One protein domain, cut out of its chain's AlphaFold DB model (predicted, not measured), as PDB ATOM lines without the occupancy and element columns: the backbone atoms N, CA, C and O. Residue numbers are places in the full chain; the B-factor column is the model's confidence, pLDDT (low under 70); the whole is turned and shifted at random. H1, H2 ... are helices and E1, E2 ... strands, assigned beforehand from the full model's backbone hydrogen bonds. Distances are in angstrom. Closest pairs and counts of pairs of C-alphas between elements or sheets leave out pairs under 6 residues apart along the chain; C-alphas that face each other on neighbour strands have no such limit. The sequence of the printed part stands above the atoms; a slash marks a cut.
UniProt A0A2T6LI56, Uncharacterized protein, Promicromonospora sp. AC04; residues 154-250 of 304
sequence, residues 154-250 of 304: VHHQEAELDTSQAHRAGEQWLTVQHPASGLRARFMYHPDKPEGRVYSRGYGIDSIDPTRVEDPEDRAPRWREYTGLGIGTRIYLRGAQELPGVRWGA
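This is residues 154 to 250 of the 304 residues of an uncharacterized protein of Promicromonospora sp. AC04 (UniProt A0A2T6LI56). One strongly twisted sheet of five strands makes the core, with the longest helix, H3, packed over one face. On the other side of the sheet the long unnamed stretch of residues 200 to 215 loops round to the two short helices H1 and H2, which sit near one end of the sheet. The printed part has 97 residues with three named helices and five named strands, along the chain E1 E2 E3 E4 H1 H2 H3 E5; the sheet runs E1 E2 E3 E4 E5 and is mixed. The class is mixed, helices and strands, with 48 residues, under half, in named elements. The whole is compact, with a radius of gyration of the C-alphas of 13.5 A and spans of 36 by 29 by 23 A.

E1, residues 154 to 158, is an edge strand and forms a hairpin with E2, residues 172 to 178; N 155 and O 175 are 2.9 A apart. E2 and E3, residues 183 to 189, are a hairpin at 163 degrees, with N 187 and O 174 2.7 A apart. E3 and E4, residues 195 to 199, form the next hairpin, with N 186 and O 199 2.8 A apart. E1 to E4 are a meander, each strand the antiparallel neighbour of the one before. H1, residues 216 to 219, is not on the sheet. H2, residues 222 to 226, only grazes it; the closest C-alphas of E3 and H2, those of Leu 183 and Trp 223, are 6.3 A apart. H3, residues 231 to 242, is on the sheet, making two layers, a helix on one face of a sheet; its closest C-alphas to E2 are those of Ile 235 and Val 176, 5.9 A apart. E5, residues 247 to 249, is the other edge strand and parallel to E4 at 48 degrees, with N 196 and O 247 2.8 A apart. E4, the three helices and E5 form a strand-helix-strand unit, two parallel neighbour strands with helices between. The pairing of E4 is staggered: residues 195 to 197 pair with E5 and 197 to 199 with E3. In H3 every O i to N i+4 pair is within hydrogen-bond range; H2 has 0 of 1 but 2 of 2 O i to N i+3 pairs, and H1 is too short for an O i to N i+4 pair.

E1 begins at C-alpha 154, (-1.209, 43.263, -3.705). E2 and E3 are each 20.2 A long, E1 and E4 each 13.7 A. H3 is 16.9 A long, from C-alpha 231 at (6.355, 32.324, 1.835). E5 ends at C-alpha 249, (-11.765, 31.000, 7.340).

The C-alphas of Asp 192 and Glu 217, the two farthest apart, are 37.2 A apart. The printed part has no cut. The links E1 to E2 and E4 to H1 are long. The mean pLDDT of the printed part is 85.0; residues 161 to 167, 202 to 203 and 217 to 222 are under 70.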
ATOM      1  N   VAL A 154       0.158  43.219  -4.220       97.75
ATOM      2  CA  VAL A 154      -1.209  43.263  -3.705       97.75
ATOM      3  C   VAL A 154      -2.107  43.869  -4.774       97.75
ATOM      4  O   VAL A 154      -1.768  44.897  -5.356       97.75
ATOM      5  N   HIS A 155      -3.247  43.238  -5.038       96.19
ATOM      6  CA  HIS A 155      -4.238  43.738  -5.984       96.19
ATOM      7  C   HIS A 155      -5.651  43.546  -5.433       96.19
ATOM      8  O   HIS A 155      -6.029  42.428  -5.076       96.19
ATOM      9  N   HIS A 156      -6.420  44.634  -5.370       95.25
ATOM     10  CA  HIS A 156      -7.841  44.614  -5.032       95.25
ATOM     11  C   HIS A 156      -8.660  44.615  -6.321       95.25
ATOM     12  O   HIS A 156      -8.393  45.409  -7.218       95.25
ATOM     13  N   GLN A 157      -9.664  43.752  -6.387       90.44
ATOM     14  CA  GLN A 157     -10.585  43.653  -7.513       90.44
ATOM     15  C   GLN A 157     -11.991  43.353  -6.981       90.44
ATOM     16  O   GLN A 157     -12.149  42.684  -5.954       90.44
ATOM     17  N   GLU A 158     -13.022  43.827  -7.668       85.56
ATOM     18  CA  GLU A 158     -14.384  43.375  -7.386       85.56
ATOM     19  C   GLU A 158     -14.518  41.895  -7.756       85.56
ATOM     20  O   GLU A 158     -13.816  41.389  -8.639       85.56
ATOM     21  N   ALA A 159     -15.380  41.161  -7.049       78.19
ATOM     22  CA  ALA A 159     -15.730  39.829  -7.501       78.19
ATOM     23  C   ALA A 159     -16.535  39.938  -8.789       78.19
ATOM     24  O   ALA A 159     -17.714  40.286  -8.768       78.19
ATOM     25  N   GLU A 160     -15.887  39.625  -9.912       70.88
ATOM     26  CA  GLU A 160     -16.608  39.333 -11.141       70.88
ATOM     27  C   GLU A 160     -17.650  38.257 -10.825       70.88
ATOM     28  O   GLU A 160     -17.358  37.268 -10.142       70.88
ATOM     29  N   LEU A 161     -18.885  38.496 -11.271       61.25
ATOM     30  CA  LEU A 161     -19.988  37.550 -11.166       61.25
ATOM     31  C   LEU A 161     -19.667  36.340 -12.048       61.25
ATOM     32  O   LEU A 161     -20.169  36.219 -13.162       61.25
ATOM     33  N   ASP A 162     -18.810  35.449 -11.560       54.06
ATOM     34  CA  ASP A 162     -18.606  34.167 -12.204       54.06
ATOM     35  C   ASP A 162     -19.887  33.344 -12.027       54.06
ATOM     36  O   ASP A 162     -20.426  33.177 -10.927       54.06
ATOM     37  N   THR A 163     -20.392  32.856 -13.154       47.12
ATOM     38  CA  THR A 163     -21.638  32.100 -13.317       47.12
ATOM     39  C   THR A 163     -21.736  30.841 -12.443       47.12
ATOM     40  O   THR A 163     -22.824  30.280 -12.294       47.12
ATOM     41  N   SER A 164     -20.652  30.415 -11.784       54.44
ATOM     42  CA  SER A 164     -20.669  29.357 -10.772       54.44
ATOM     43  C   SER A 164     -21.173  29.845  -9.396       54.44
ATOM     44  O   SER A 164     -20.425  29.884  -8.426       54.44
ATOM     45  N   GLN A 165     -22.454  30.222  -9.323       47.97
ATOM     46  CA  GLN A 165     -23.421  30.188  -8.195       47.97
ATOM     47  C   GLN A 165     -23.042  30.515  -6.721       47.97
ATOM     48  O   GLN A 165     -23.925  30.456  -5.867       47.97
ATOM     49  N   ALA A 166     -21.816  30.884  -6.354       59.28
ATOM     50  CA  ALA A 166     -21.438  31.078  -4.948       59.28
ATOM     51  C   ALA A 166     -21.130  32.532  -4.561       59.28
ATOM     52  O   ALA A 166     -20.957  32.798  -3.368       59.28
ATOM     53  N   HIS A 167     -21.077  33.448  -5.531       67.88
ATOM     54  CA  HIS A 167     -20.729  34.843  -5.287       67.88
ATOM     55  C   HIS A 167     -21.950  35.669  -4.914       67.88
ATOM     56  O   HIS A 167     -22.968  35.668  -5.609       67.88
ATOM     57  N   ARG A 168     -21.856  36.370  -3.785       72.00
ATOM     58  CA  ARG A 168     -22.870  37.349  -3.387       72.00
ATOM     59  C   ARG A 168     -22.508  38.698  -3.991       72.00
ATOM     60  O   ARG A 168     -21.337  39.068  -4.021       72.00
ATOM     61  N   ALA A 169     -23.518  39.447  -4.425       80.19
ATOM     62  CA  ALA A 169     -23.329  40.843  -4.797       80.19
ATOM     63  C   ALA A 169     -22.594  41.591  -3.665       80.19
ATOM     64  O   ALA A 169     -22.915  41.386  -2.493       80.19
ATOM     65  N   GLY A 170     -21.601  42.408  -4.024       85.75
ATOM     66  CA  GLY A 170     -20.771  43.153  -3.071       85.75
ATOM     67  C   GLY A 170     -19.544  42.404  -2.534       85.75
ATOM     68  O   GLY A 170     -18.796  42.970  -1.738       85.75
ATOM     69  N   GLU A 171     -19.299  41.154  -2.943       90.62
ATOM     70  CA  GLU A 171     -18.036  40.479  -2.626       90.62
ATOM     71  C   GLU A 171     -16.848  41.119  -3.364       90.62
ATOM     72  O   GLU A 171     -16.933  41.538  -4.517       90.62
ATOM     73  N   GLN A 172     -15.717  41.181  -2.671       93.19
ATOM     74  CA  GLN A 172     -14.454  41.712  -3.159       93.19
ATOM     75  C   GLN A 172     -13.366  40.651  -3.037       93.19
ATOM     76  O   GLN A 172     -13.408  39.768  -2.171       93.19
ATOM     77  N   TRP A 173     -12.361  40.767  -3.896       93.25
ATOM     78  CA  TRP A 173     -11.160  39.961  -3.845       93.25
ATOM     79  C   TRP A 173      -9.943  40.825  -3.565       93.25
ATOM     80  O   TRP A 173      -9.717  41.862  -4.181       93.25
ATOM     81  N   LEU A 174      -9.094  40.307  -2.697       95.62
ATOM     82  CA  LEU A 174      -7.734  40.766  -2.510       95.62
ATOM     83  C   LEU A 174      -6.802  39.634  -2.947       95.62
ATOM     84  O   LEU A 174      -6.879  38.533  -2.413       95.62
ATOM     85  N   THR A 175      -5.931  39.871  -3.920       95.38
ATOM     86  CA  THR A 175      -4.894  38.913  -4.321       95.38
ATOM     87  C   THR A 175      -3.552  39.383  -3.783       95.38
ATOM     88  O   THR A 175      -3.162  40.526  -4.002       95.38
ATOM     89  N   VAL A 176      -2.840  38.494  -3.092       96.50
ATOM     90  CA  VAL A 176      -1.468  38.724  -2.629       96.50
ATOM     91  C   VAL A 176      -0.553  37.720  -3.312       96.50
ATOM     92  O   VAL A 176      -0.804  36.513  -3.248       96.50
ATOM     93  N   GLN A 177       0.512  38.206  -3.944       94.38
ATOM     94  CA  GLN A 177       1.460  37.395  -4.704       94.38
ATOM     95  C   GLN A 177       2.897  37.664  -4.269       94.38
ATOM     96  O   GLN A 177       3.308  38.802  -4.094       94.38
ATOM     97  N   HIS A 178       3.682  36.601  -4.156       94.38
ATOM     98  CA  HIS A 178       5.126  36.663  -4.016       94.38
ATOM     99  C   HIS A 178       5.769  36.486  -5.403       94.38
ATOM    100  O   HIS A 178       5.772  35.362  -5.918       94.38
ATOM    101  N   PRO A 179       6.270  37.558  -6.046       92.75
ATOM    102  CA  PRO A 179       6.616  37.548  -7.469       92.75
ATOM    103  C   PRO A 179       7.730  36.549  -7.803       92.75
ATOM    104  O   PRO A 179       7.580  35.763  -8.740       92.75
ATOM    105  N   ALA A 180       8.778  36.475  -6.975       91.75
ATOM    106  CA  ALA A 180       9.927  35.603  -7.219       91.75
ATOM    107  C   ALA A 180       9.569  34.105  -7.262       91.75
ATOM    108  O   ALA A 180      10.121  33.358  -8.066       91.75
ATOM    109  N   SER A 181       8.613  33.649  -6.441       90.50
ATOM    110  CA  SER A 181       8.146  32.250  -6.490       90.50
ATOM    111  C   SER A 181       6.888  32.054  -7.340       90.50
ATOM    112  O   SER A 181       6.597  30.935  -7.761       90.50
ATOM    113  N   GLY A 182       6.121  33.116  -7.588       89.38
ATOM    114  CA  GLY A 182       4.781  33.058  -8.178       89.38
ATOM    115  C   GLY A 182       3.698  32.522  -7.245       89.38
ATOM    116  O   GLY A 182       2.554  32.363  -7.665       89.38
ATOM    117  N   LEU A 183       4.025  32.223  -5.982       89.81
ATOM    118  CA  LEU A 183       3.014  31.821  -5.009       89.81
ATOM    119  C   LEU A 183       2.034  32.962  -4.768       89.81
ATOM    120  O   LEU A 183       2.431  34.115  -4.607       89.81
ATOM    121  N   ARG A 184       0.753  32.618  -4.668       90.62
ATOM    122  CA  ARG A 184      -0.327  33.582  -4.487       90.62
ATOM    123  C   ARG A 184      -1.466  33.018  -3.663       90.62
ATOM    124  O   ARG A 184      -1.716  31.810  -3.653       90.62
ATOM    125  N   ALA A 185      -2.159  33.915  -2.979       91.94
ATOM    126  CA  ALA A 185      -3.423  33.635  -2.326       91.94
ATOM    127  C   ALA A 185      -4.428  34.728  -2.674       91.94
ATOM    128  O   ALA A 185      -4.065  35.891  -2.841       91.94
ATOM    129  N   ARG A 186      -5.694  34.335  -2.759       92.19
ATOM    130  CA  ARG A 186      -6.820  35.222  -3.001       92.19
ATOM    131  C   ARG A 186      -7.753  35.188  -1.792       92.19
ATOM    132  O   ARG A 186      -8.095  34.119  -1.290       92.19
ATOM    133  N   PHE A 187      -8.132  36.358  -1.318       94.19
ATOM    134  CA  PHE A 187      -8.921  36.601  -0.123       94.19
ATOM    135  C   PHE A 187     -10.265  37.157  -0.573       94.19
ATOM    136  O   PHE A 187     -10.321  38.235  -1.151       94.19
ATOM    137  N   MET A 188     -11.328  36.397  -0.351       93.31
ATOM    138  CA  MET A 188     -12.700  36.814  -0.618       93.31
ATOM    139  C   MET A 188     -13.273  37.430   0.642       93.31
ATOM    140  O   MET A 188     -13.216  36.805   1.704       93.31
ATOM    141  N   TYR A 189     -13.860  38.607   0.539       94.50
ATOM    142  CA  TYR A 189     -14.506  39.256   1.671       94.50
ATOM    143  C   TYR A 189     -15.698  40.079   1.199       94.50
ATOM    144  O   TYR A 189     -15.873  40.328   0.011       94.50
ATOM    145  N   HIS A 190     -16.537  40.470   2.145       93.62
ATOM    146  CA  HIS A 190     -17.608  41.425   1.917       93.62
ATOM    147  C   HIS A 190     -17.386  42.585   2.891       93.62
ATOM    148  O   HIS A 190     -17.165  42.296   4.069       93.62
ATOM    149  N   PRO A 191     -17.449  43.858   2.461       92.12
ATOM    150  CA  PRO A 191     -17.168  45.004   3.331       92.12
ATOM    151  C   PRO A 191     -18.002  45.011   4.619       92.12
ATOM    152  O   PRO A 191     -17.483  45.289   5.694       92.12
ATOM    153  N   ASP A 192     -19.270  44.602   4.520       93.19
ATOM    154  CA  ASP A 192     -20.199  44.576   5.660       93.19
ATOM    155  C   ASP A 192     -20.141  43.295   6.514       93.19
ATOM    156  O   ASP A 192     -21.012  43.076   7.357       93.19
ATOM    157  N   LYS A 193     -19.177  42.394   6.283       91.94
ATOM    158  CA  LYS A 193     -19.060  41.143   7.048       91.94
ATOM    159  C   LYS A 193     -17.701  41.030   7.726       91.94
ATOM    160  O   LYS A 193     -16.678  41.252   7.085       91.94
ATOM    161  N   PRO A 194     -17.665  40.566   8.986       92.88
ATOM    162  CA  PRO A 194     -16.410  40.369   9.701       92.88
ATOM    163  C   PRO A 194     -15.638  39.133   9.220       92.88
ATOM    164  O   PRO A 194     -14.478  38.962   9.576       92.88
ATOM    165  N   GLU A 195     -16.260  38.246   8.440       94.69
ATOM    166  CA  GLU A 195     -15.664  36.985   8.000       94.69
ATOM    167  C   GLU A 195     -15.408  36.968   6.491       94.69
ATOM    168  O   GLU A 195     -16.297  37.234   5.680       94.69
ATOM    169  N   GLY A 196     -14.193  36.568   6.127       94.19
ATOM    170  CA  GLY A 196     -13.747  36.315   4.768       94.19
ATOM    171  C   GLY A 196     -13.232  34.888   4.578       94.19
ATOM    172  O   GLY A 196     -13.087  34.093   5.515       94.19
ATOM    173  N   ARG A 197     -12.933  34.548   3.324       92.56
ATOM    174  CA  ARG A 197     -12.397  33.246   2.912       92.56
ATOM    175  C   ARG A 197     -11.060  33.409   2.218       92.56
ATOM    176  O   ARG A 197     -10.857  34.365   1.484       92.56
ATOM    177  N   VAL A 198     -10.164  32.446   2.400       91.50
ATOM    178  CA  VAL A 198      -8.838  32.481   1.762       91.50
ATOM    179  C   VAL A 198      -8.628  31.255   0.888       91.50
ATOM    180  O   VAL A 198      -8.723  30.124   1.364       91.50
ATOM    181  N   TYR A 199      -8.268  31.502  -0.366       86.94
ATOM    182  CA  TYR A 199      -8.008  30.530  -1.417       86.94
ATOM    183  C   TYR A 199      -6.528  30.589  -1.802       86.94
ATOM    184  O   TYR A 199      -5.956  31.664  -1.948       86.94
ATOM    185  N   SER A 200      -5.869  29.442  -1.957       77.88
ATOM    186  CA  SER A 200      -4.424  29.397  -2.273       77.88
ATOM    187  C   SER A 200      -4.067  28.339  -3.309       77.88
ATOM    188  O   SER A 200      -2.937  27.864  -3.368       77.88
ATOM    189  N   ARG A 201      -5.044  27.934  -4.127       72.06
ATOM    190  CA  ARG A 201      -4.799  27.045  -5.265       72.06
ATOM    191  C   ARG A 201      -4.236  27.882  -6.415       72.06
ATOM    192  O   ARG A 201      -4.989  28.581  -7.081       72.06
ATOM    193  N   GLY A 202      -2.921  27.810  -6.625       62.81
ATOM    194  CA  GLY A 202      -2.195  28.667  -7.575       62.81
ATOM    195  C   GLY A 202      -2.674  28.594  -9.032       62.81
ATOM    196  O   GLY A 202      -2.547  29.582  -9.746       62.81
ATOM    197  N   TYR A 203      -3.278  27.480  -9.457       62.69
ATOM    198  CA  TYR A 203      -3.788  27.304 -10.824       62.69
ATOM    199  C   TYR A 203      -5.124  27.996 -11.113       62.69
ATOM    200  O   TYR A 203      -5.429  28.226 -12.276       62.69
ATOM    201  N   GLY A 204      -5.900  28.353 -10.084       73.19
ATOM    202  CA  GLY A 204      -7.173  29.075 -10.236       73.19
ATOM    203  C   GLY A 204      -7.070  30.580  -9.973       73.19
ATOM    204  O   GLY A 204      -8.084  31.245  -9.795       73.19
ATOM    205  N   ILE A 205      -5.852  31.104  -9.845       80.94
ATOM    206  CA  ILE A 205      -5.580  32.518  -9.581       80.94
ATOM    207  C   ILE A 205      -4.569  32.935 -10.643       80.94
ATOM    208  O   ILE A 205      -3.535  32.285 -10.743       80.94
ATOM    209  N   ASP A 206      -4.851  33.963 -11.435       85.56
ATOM    210  CA  ASP A 206      -3.875  34.497 -12.387       85.56
ATOM    211  C   ASP A 206      -2.774  35.291 -11.678       85.56
ATOM    212  O   ASP A 206      -2.934  35.746 -10.539       85.56
ATOM    213  N   SER A 207      -1.628  35.437 -12.347       88.75
ATOM    214  CA  SER A 207      -0.561  36.314 -11.870       88.75
ATOM    215  C   SER A 207      -1.012  37.769 -11.915       88.75
ATOM    216  O   SER A 207      -1.517  38.225 -12.935       88.75
ATOM    217  N   ILE A 208      -0.763  38.503 -10.832       92.19
ATOM    218  CA  ILE A 208      -0.896  39.968 -10.781       92.19
ATOM    219  C   ILE A 208       0.435  40.683 -11.057       92.19
ATOM    220  O   ILE A 208       0.488  41.907 -11.091       92.19
ATOM    221  N   ASP A 209       1.522  39.925 -11.228       92.56
ATOM    222  CA  ASP A 209       2.808  40.448 -11.686       92.56
ATOM    223  C   ASP A 209       2.780  40.606 -13.216       92.56
ATOM    224  O   ASP A 209       2.714  39.583 -13.908       92.56
ATOM    225  N   PRO A 210       2.854  41.839 -13.755       90.00
ATOM    226  CA  PRO A 210       2.783  42.088 -15.194       90.00
ATOM    227  C   PRO A 210       4.024  41.601 -15.952       90.00
ATOM    228  O   PRO A 210       3.985  41.461 -17.170       90.00
ATOM    229  N   THR A 211       5.133  41.353 -15.253       90.44
ATOM    230  CA  THR A 211       6.378  40.865 -15.864       90.44
ATOM    231  C   THR A 211       6.410  39.343 -15.987       90.44
ATOM    232  O   THR A 211       7.264  38.784 -16.678       90.44
ATOM    233  N   ARG A 212       5.471  38.654 -15.332       84.62
ATOM    234  CA  ARG A 212       5.431  37.199 -15.275       84.62
ATOM    235  C   ARG A 212       4.569  36.640 -16.402       84.62
ATOM    236  O   ARG A 212       3.344  36.680 -16.346       84.62
ATOM    237  N   VAL A 213       5.227  36.042 -17.389       81.00
ATOM    238  CA  VAL A 213       4.568  35.222 -18.411       81.00
ATOM    239  C   VAL A 213       4.370  33.822 -17.837       81.00
ATOM    240  O   VAL A 213       5.341  33.121 -17.551       81.00
ATOM    241  N   GLU A 214       3.119  33.424 -17.608       74.62
ATOM    242  CA  GLU A 214       2.795  32.088 -17.106       74.62
ATOM    243  C   GLU A 214       2.238  31.207 -18.209       74.62
ATOM    244  O   GLU A 214       1.249  31.561 -18.848       74.62
ATOM    245  N   ASP A 215       2.825  30.024 -18.353       73.75
ATOM    246  CA  ASP A 215       2.188  28.926 -19.061       73.75
ATOM    247  C   ASP A 215       1.029  28.387 -18.193       73.75
ATOM    248  O   ASP A 215       1.257  28.017 -17.032       73.75
ATOM    249  N   PRO A 216      -0.223  28.372 -18.693       70.25
ATOM    250  CA  PRO A 216      -1.358  27.783 -17.992       70.25
ATOM    251  C   PRO A 216      -1.132  26.336 -17.531       70.25
ATOM    252  O   PRO A 216      -1.623  25.969 -16.459       70.25
ATOM    253  N   GLU A 217      -0.365  25.540 -18.281       68.75
ATOM    254  CA  GLU A 217      -0.090  24.132 -17.968       68.75
ATOM    255  C   GLU A 217       0.876  23.977 -16.776       68.75
ATOM    256  O   GLU A 217       0.769  23.030 -15.992       68.75
ATOM    257  N   ASP A 218       1.731  24.975 -16.534       65.56
ATOM    258  CA  ASP A 218       2.730  24.979 -15.455       65.56
ATOM    259  C   ASP A 218       2.187  25.443 -14.090       65.56
ATOM    260  O   ASP A 218       2.896  25.410 -13.074       65.56
ATOM    261  N   ARG A 219       0.932  25.903 -14.015       65.62
ATOM    262  CA  ARG A 219       0.401  26.547 -12.798       65.62
ATOM    263  C   ARG A 219       0.164  25.577 -11.630       65.62
ATOM    264  O   ARG A 219       0.145  25.999 -10.471       65.62
ATOM    265  N   ALA A 220      -0.068  24.291 -11.901       57.31
ATOM    266  CA  ALA A 220      -0.632  23.358 -10.919       57.31
ATOM    267  C   ALA A 220       0.352  22.778  -9.869       57.31
ATOM    268  O   ALA A 220      -0.063  22.667  -8.707       57.31
ATOM    269  N   PRO A 221       1.622  22.431 -10.179       62.84
ATOM    270  CA  PRO A 221       2.511  21.797  -9.194       62.84
ATOM    271  C   PRO A 221       3.516  22.740  -8.507       62.84
ATOM    272  O   PRO A 221       3.991  22.400  -7.421       62.84
ATOM    273  N   ARG A 222       3.807  23.931  -9.059       69.81
ATOM    274  CA  ARG A 222       4.895  24.815  -8.571       69.81
ATOM    275  C   ARG A 222       4.783  25.225  -7.102       69.81
ATOM    276  O   ARG A 222       5.785  25.510  -6.455       69.81
ATOM    277  N   TRP A 223       3.584  25.218  -6.521       76.00
ATOM    278  CA  TRP A 223       3.423  25.566  -5.106       76.00
ATOM    279  C   TRP A 223       4.130  24.588  -4.152       76.00
ATOM    280  O   TRP A 223       4.557  24.988  -3.062       76.00
ATOM    281  N   ARG A 224       4.301  23.321  -4.557       78.44
ATOM    282  CA  ARG A 224       5.009  22.308  -3.758       78.44
ATOM    283  C   ARG A 224       6.477  22.671  -3.572       78.44
ATOM    284  O   ARG A 224       7.010  22.456  -2.487       78.44
ATOM    285  N   GLU A 225       7.089  23.311  -4.571       81.50
ATOM    286  CA  GLU A 225       8.510  23.689  -4.579       81.50
ATOM    287  C   GLU A 225       8.913  24.627  -3.442       81.50
ATOM    288  O   GLU A 225      10.067  24.602  -3.018       81.50
ATOM    289  N   TYR A 226       7.965  25.406  -2.917       86.62
ATOM    290  CA  TYR A 226       8.220  26.397  -1.870       86.62
ATOM    291  C   TYR A 226       7.399  26.159  -0.594       86.62
ATOM    292  O   TYR A 226       7.395  26.990   0.320       86.62
ATOM    293  N   THR A 227       6.690  25.030  -0.509       81.19
ATOM    294  CA  THR A 227       5.923  24.665   0.690       81.19
ATOM    295  C   THR A 227       6.851  24.562   1.905       81.19
ATOM    296  O   THR A 227       7.971  24.081   1.812       81.19
ATOM    297  N   GLY A 228       6.427  25.068   3.063       83.56
ATOM    298  CA  GLY A 228       7.246  25.036   4.281       83.56
ATOM    299  C   GLY A 228       8.400  26.051   4.339       83.56
ATOM    300  O   GLY A 228       8.967  26.221   5.411       83.56
ATOM    301  N   LEU A 229       8.697  26.801   3.269       88.94
ATOM    302  CA  LEU A 229       9.738  27.847   3.269       88.94
ATOM    303  C   LEU A 229       9.255  29.210   3.810       88.94
ATOM    304  O   LEU A 229       9.931  30.222   3.671       88.94
ATOM    305  N   GLY A 230       8.058  29.272   4.399       91.31
ATOM    306  CA  GLY A 230       7.529  30.481   5.047       91.31
ATOM    307  C   GLY A 230       6.860  31.511   4.125       91.31
ATOM    308  O   GLY A 230       6.137  32.371   4.627       91.31
ATOM    309  N   ILE A 231       6.990  31.397   2.796       93.25
ATOM    310  CA  ILE A 231       6.355  32.324   1.835       93.25
ATOM    311  C   ILE A 231       4.834  32.398   2.043       93.25
ATOM    312  O   ILE A 231       4.277  33.489   2.133       93.25
ATOM    313  N   GLY A 232       4.165  31.248   2.197       92.38
ATOM    314  CA  GLY A 232       2.718  31.192   2.431       92.38
ATOM    315  C   GLY A 232       2.278  31.933   3.698       92.38
ATOM    316  O   GLY A 232       1.280  32.645   3.667       92.38
ATOM    317  N   THR A 233       3.049  31.849   4.789       94.56
ATOM    318  CA  THR A 233       2.784  32.630   6.011       94.56
ATOM    319  C   THR A 233       2.845  34.127   5.727       94.56
ATOM    320  O   THR A 233       1.941  34.847   6.136       94.56
ATOM    321  N   ARG A 234       3.856  34.597   4.986       96.62
ATOM    322  CA  ARG A 234       3.996  36.023   4.645       96.62
ATOM    323  C   ARG A 234       2.847  36.522   3.770       96.62
ATOM    324  O   ARG A 234       2.274  37.558   4.080       96.62
ATOM    325  N   ILE A 235       2.456  35.754   2.749       95.62
ATOM    326  CA  ILE A 235       1.294  36.060   1.896       95.62
ATOM    327  C   ILE A 235       0.022  36.205   2.746       95.62
ATOM    328  O   ILE A 235      -0.746  37.147   2.571       95.62
ATOM    329  N   TYR A 236      -0.189  35.287   3.692       96.25
ATOM    330  CA  TYR A 236      -1.369  35.281   4.556       96.25
ATOM    331  C   TYR A 236      -1.406  36.453   5.523       96.25
ATOM    332  O   TYR A 236      -2.422  37.138   5.626       96.25
ATOM    333  N   LEU A 237      -0.289  36.707   6.198       97.44
ATOM    334  CA  LEU A 237      -0.163  37.846   7.096       97.44
ATOM    335  C   LEU A 237      -0.315  39.165   6.340       97.44
ATOM    336  O   LEU A 237      -0.999  40.052   6.836       97.44
ATOM    337  N   ARG A 238       0.230  39.280   5.122       98.00
ATOM    338  CA  ARG A 238       0.041  40.476   4.298       98.00
ATOM    339  C   ARG A 238      -1.425  40.685   3.929       98.00
ATOM    340  O   ARG A 238      -1.926  41.781   4.123       98.00
ATOM    341  N   GLY A 239      -2.134  39.645   3.484       96.94
ATOM    342  CA  GLY A 239      -3.569  39.761   3.188       96.94
ATOM    343  C   GLY A 239      -4.404  40.177   4.405       96.94
ATOM    344  O   GLY A 239      -5.326  40.976   4.286       96.94
ATOM    345  N   ALA A 240      -4.040  39.700   5.597       97.25
ATOM    346  CA  ALA A 240      -4.668  40.124   6.843       97.25
ATOM    347  C   ALA A 240      -4.328  41.566   7.263       97.25
ATOM    348  O   ALA A 240      -5.162  42.214   7.887       97.25
ATOM    349  N   GLN A 241      -3.131  42.063   6.937       97.69
ATOM    350  CA  GLN A 241      -2.738  43.452   7.199       97.69
ATOM    351  C   GLN A 241      -3.544  44.446   6.357       97.69
ATOM    352  O   GLN A 241      -3.906  45.497   6.871       97.69
ATOM    353  N   GLU A 242      -3.855  44.109   5.101       98.06
ATOM    354  CA  GLU A 242      -4.670  44.963   4.217       98.06
ATOM    355  C   GLU A 242      -6.130  45.073   4.681       98.06
ATOM    356  O   GLU A 242      -6.822  46.041   4.378       98.06
ATOM    357  N   LEU A 243      -6.619  44.074   5.419       96.44
ATOM    358  CA  LEU A 243      -8.014  43.967   5.849       96.44
ATOM    359  C   LEU A 243      -8.075  43.643   7.351       96.44
ATOM    360  O   LEU A 243      -8.480  42.542   7.745       96.44
ATOM    361  N   PRO A 244      -7.678  44.590   8.224       95.50
ATOM    362  CA  PRO A 244      -7.502  44.331   9.650       95.50
ATOM    363  C   PRO A 244      -8.811  43.977  10.365       95.50
ATOM    364  O   PRO A 244      -8.761  43.250  11.354       95.50
ATOM    365  N   GLY A 245      -9.965  44.421   9.858       93.88
ATOM    366  CA  GLY A 245     -11.286  44.085  10.406       93.88
ATOM    367  C   GLY A 245     -11.838  42.721   9.974       93.88
ATOM    368  O   GLY A 245     -12.865  42.298  10.499       93.88
ATOM    369  N   VAL A 246     -11.180  42.029   9.035       96.50
ATOM    370  CA  VAL A 246     -11.652  40.749   8.494       96.50
ATOM    371  C   VAL A 246     -10.938  39.578   9.167       96.50
ATOM    372  O   VAL A 246      -9.717  39.567   9.357       96.50
ATOM    373  N   ARG A 247     -11.725  38.557   9.492       96.88
ATOM    374  CA  ARG A 247     -11.304  37.267  10.037       96.88
ATOM    375  C   ARG A 247     -11.364  36.213   8.936       96.88
ATOM    376  O   ARG A 247     -12.260  36.222   8.098       96.88
ATOM    377  N   TRP A 248     -10.432  35.272   8.930       96.12
ATOM    378  CA  TRP A 248     -10.155  34.418   7.781       96.12
ATOM    379  C   TRP A 248     -10.437  32.948   8.055       96.12
ATOM    380  O   TRP A 248      -9.728  32.282   8.816       96.12
ATOM    381  N   GLY A 249     -11.429  32.417   7.343       91.00
ATOM    382  CA  GLY A 249     -11.765  31.000   7.340       91.00
ATOM    383  C   GLY A 249     -11.561  30.314   5.990       91.00
ATOM    384  O   GLY A 249     -11.231  30.925   4.974       91.00
ATOM    385  N   ALA A 250     -11.780  29.002   5.983       81.75
ATOM    386  CA  ALA A 250     -11.974  28.222   4.770       81.75
ATOM    387  C   ALA A 250     -12.931  27.060   5.065       81.75
ATOM    388  O   ALA A 250     -12.828  26.402   6.101       81.75
TER     389      ALA A 250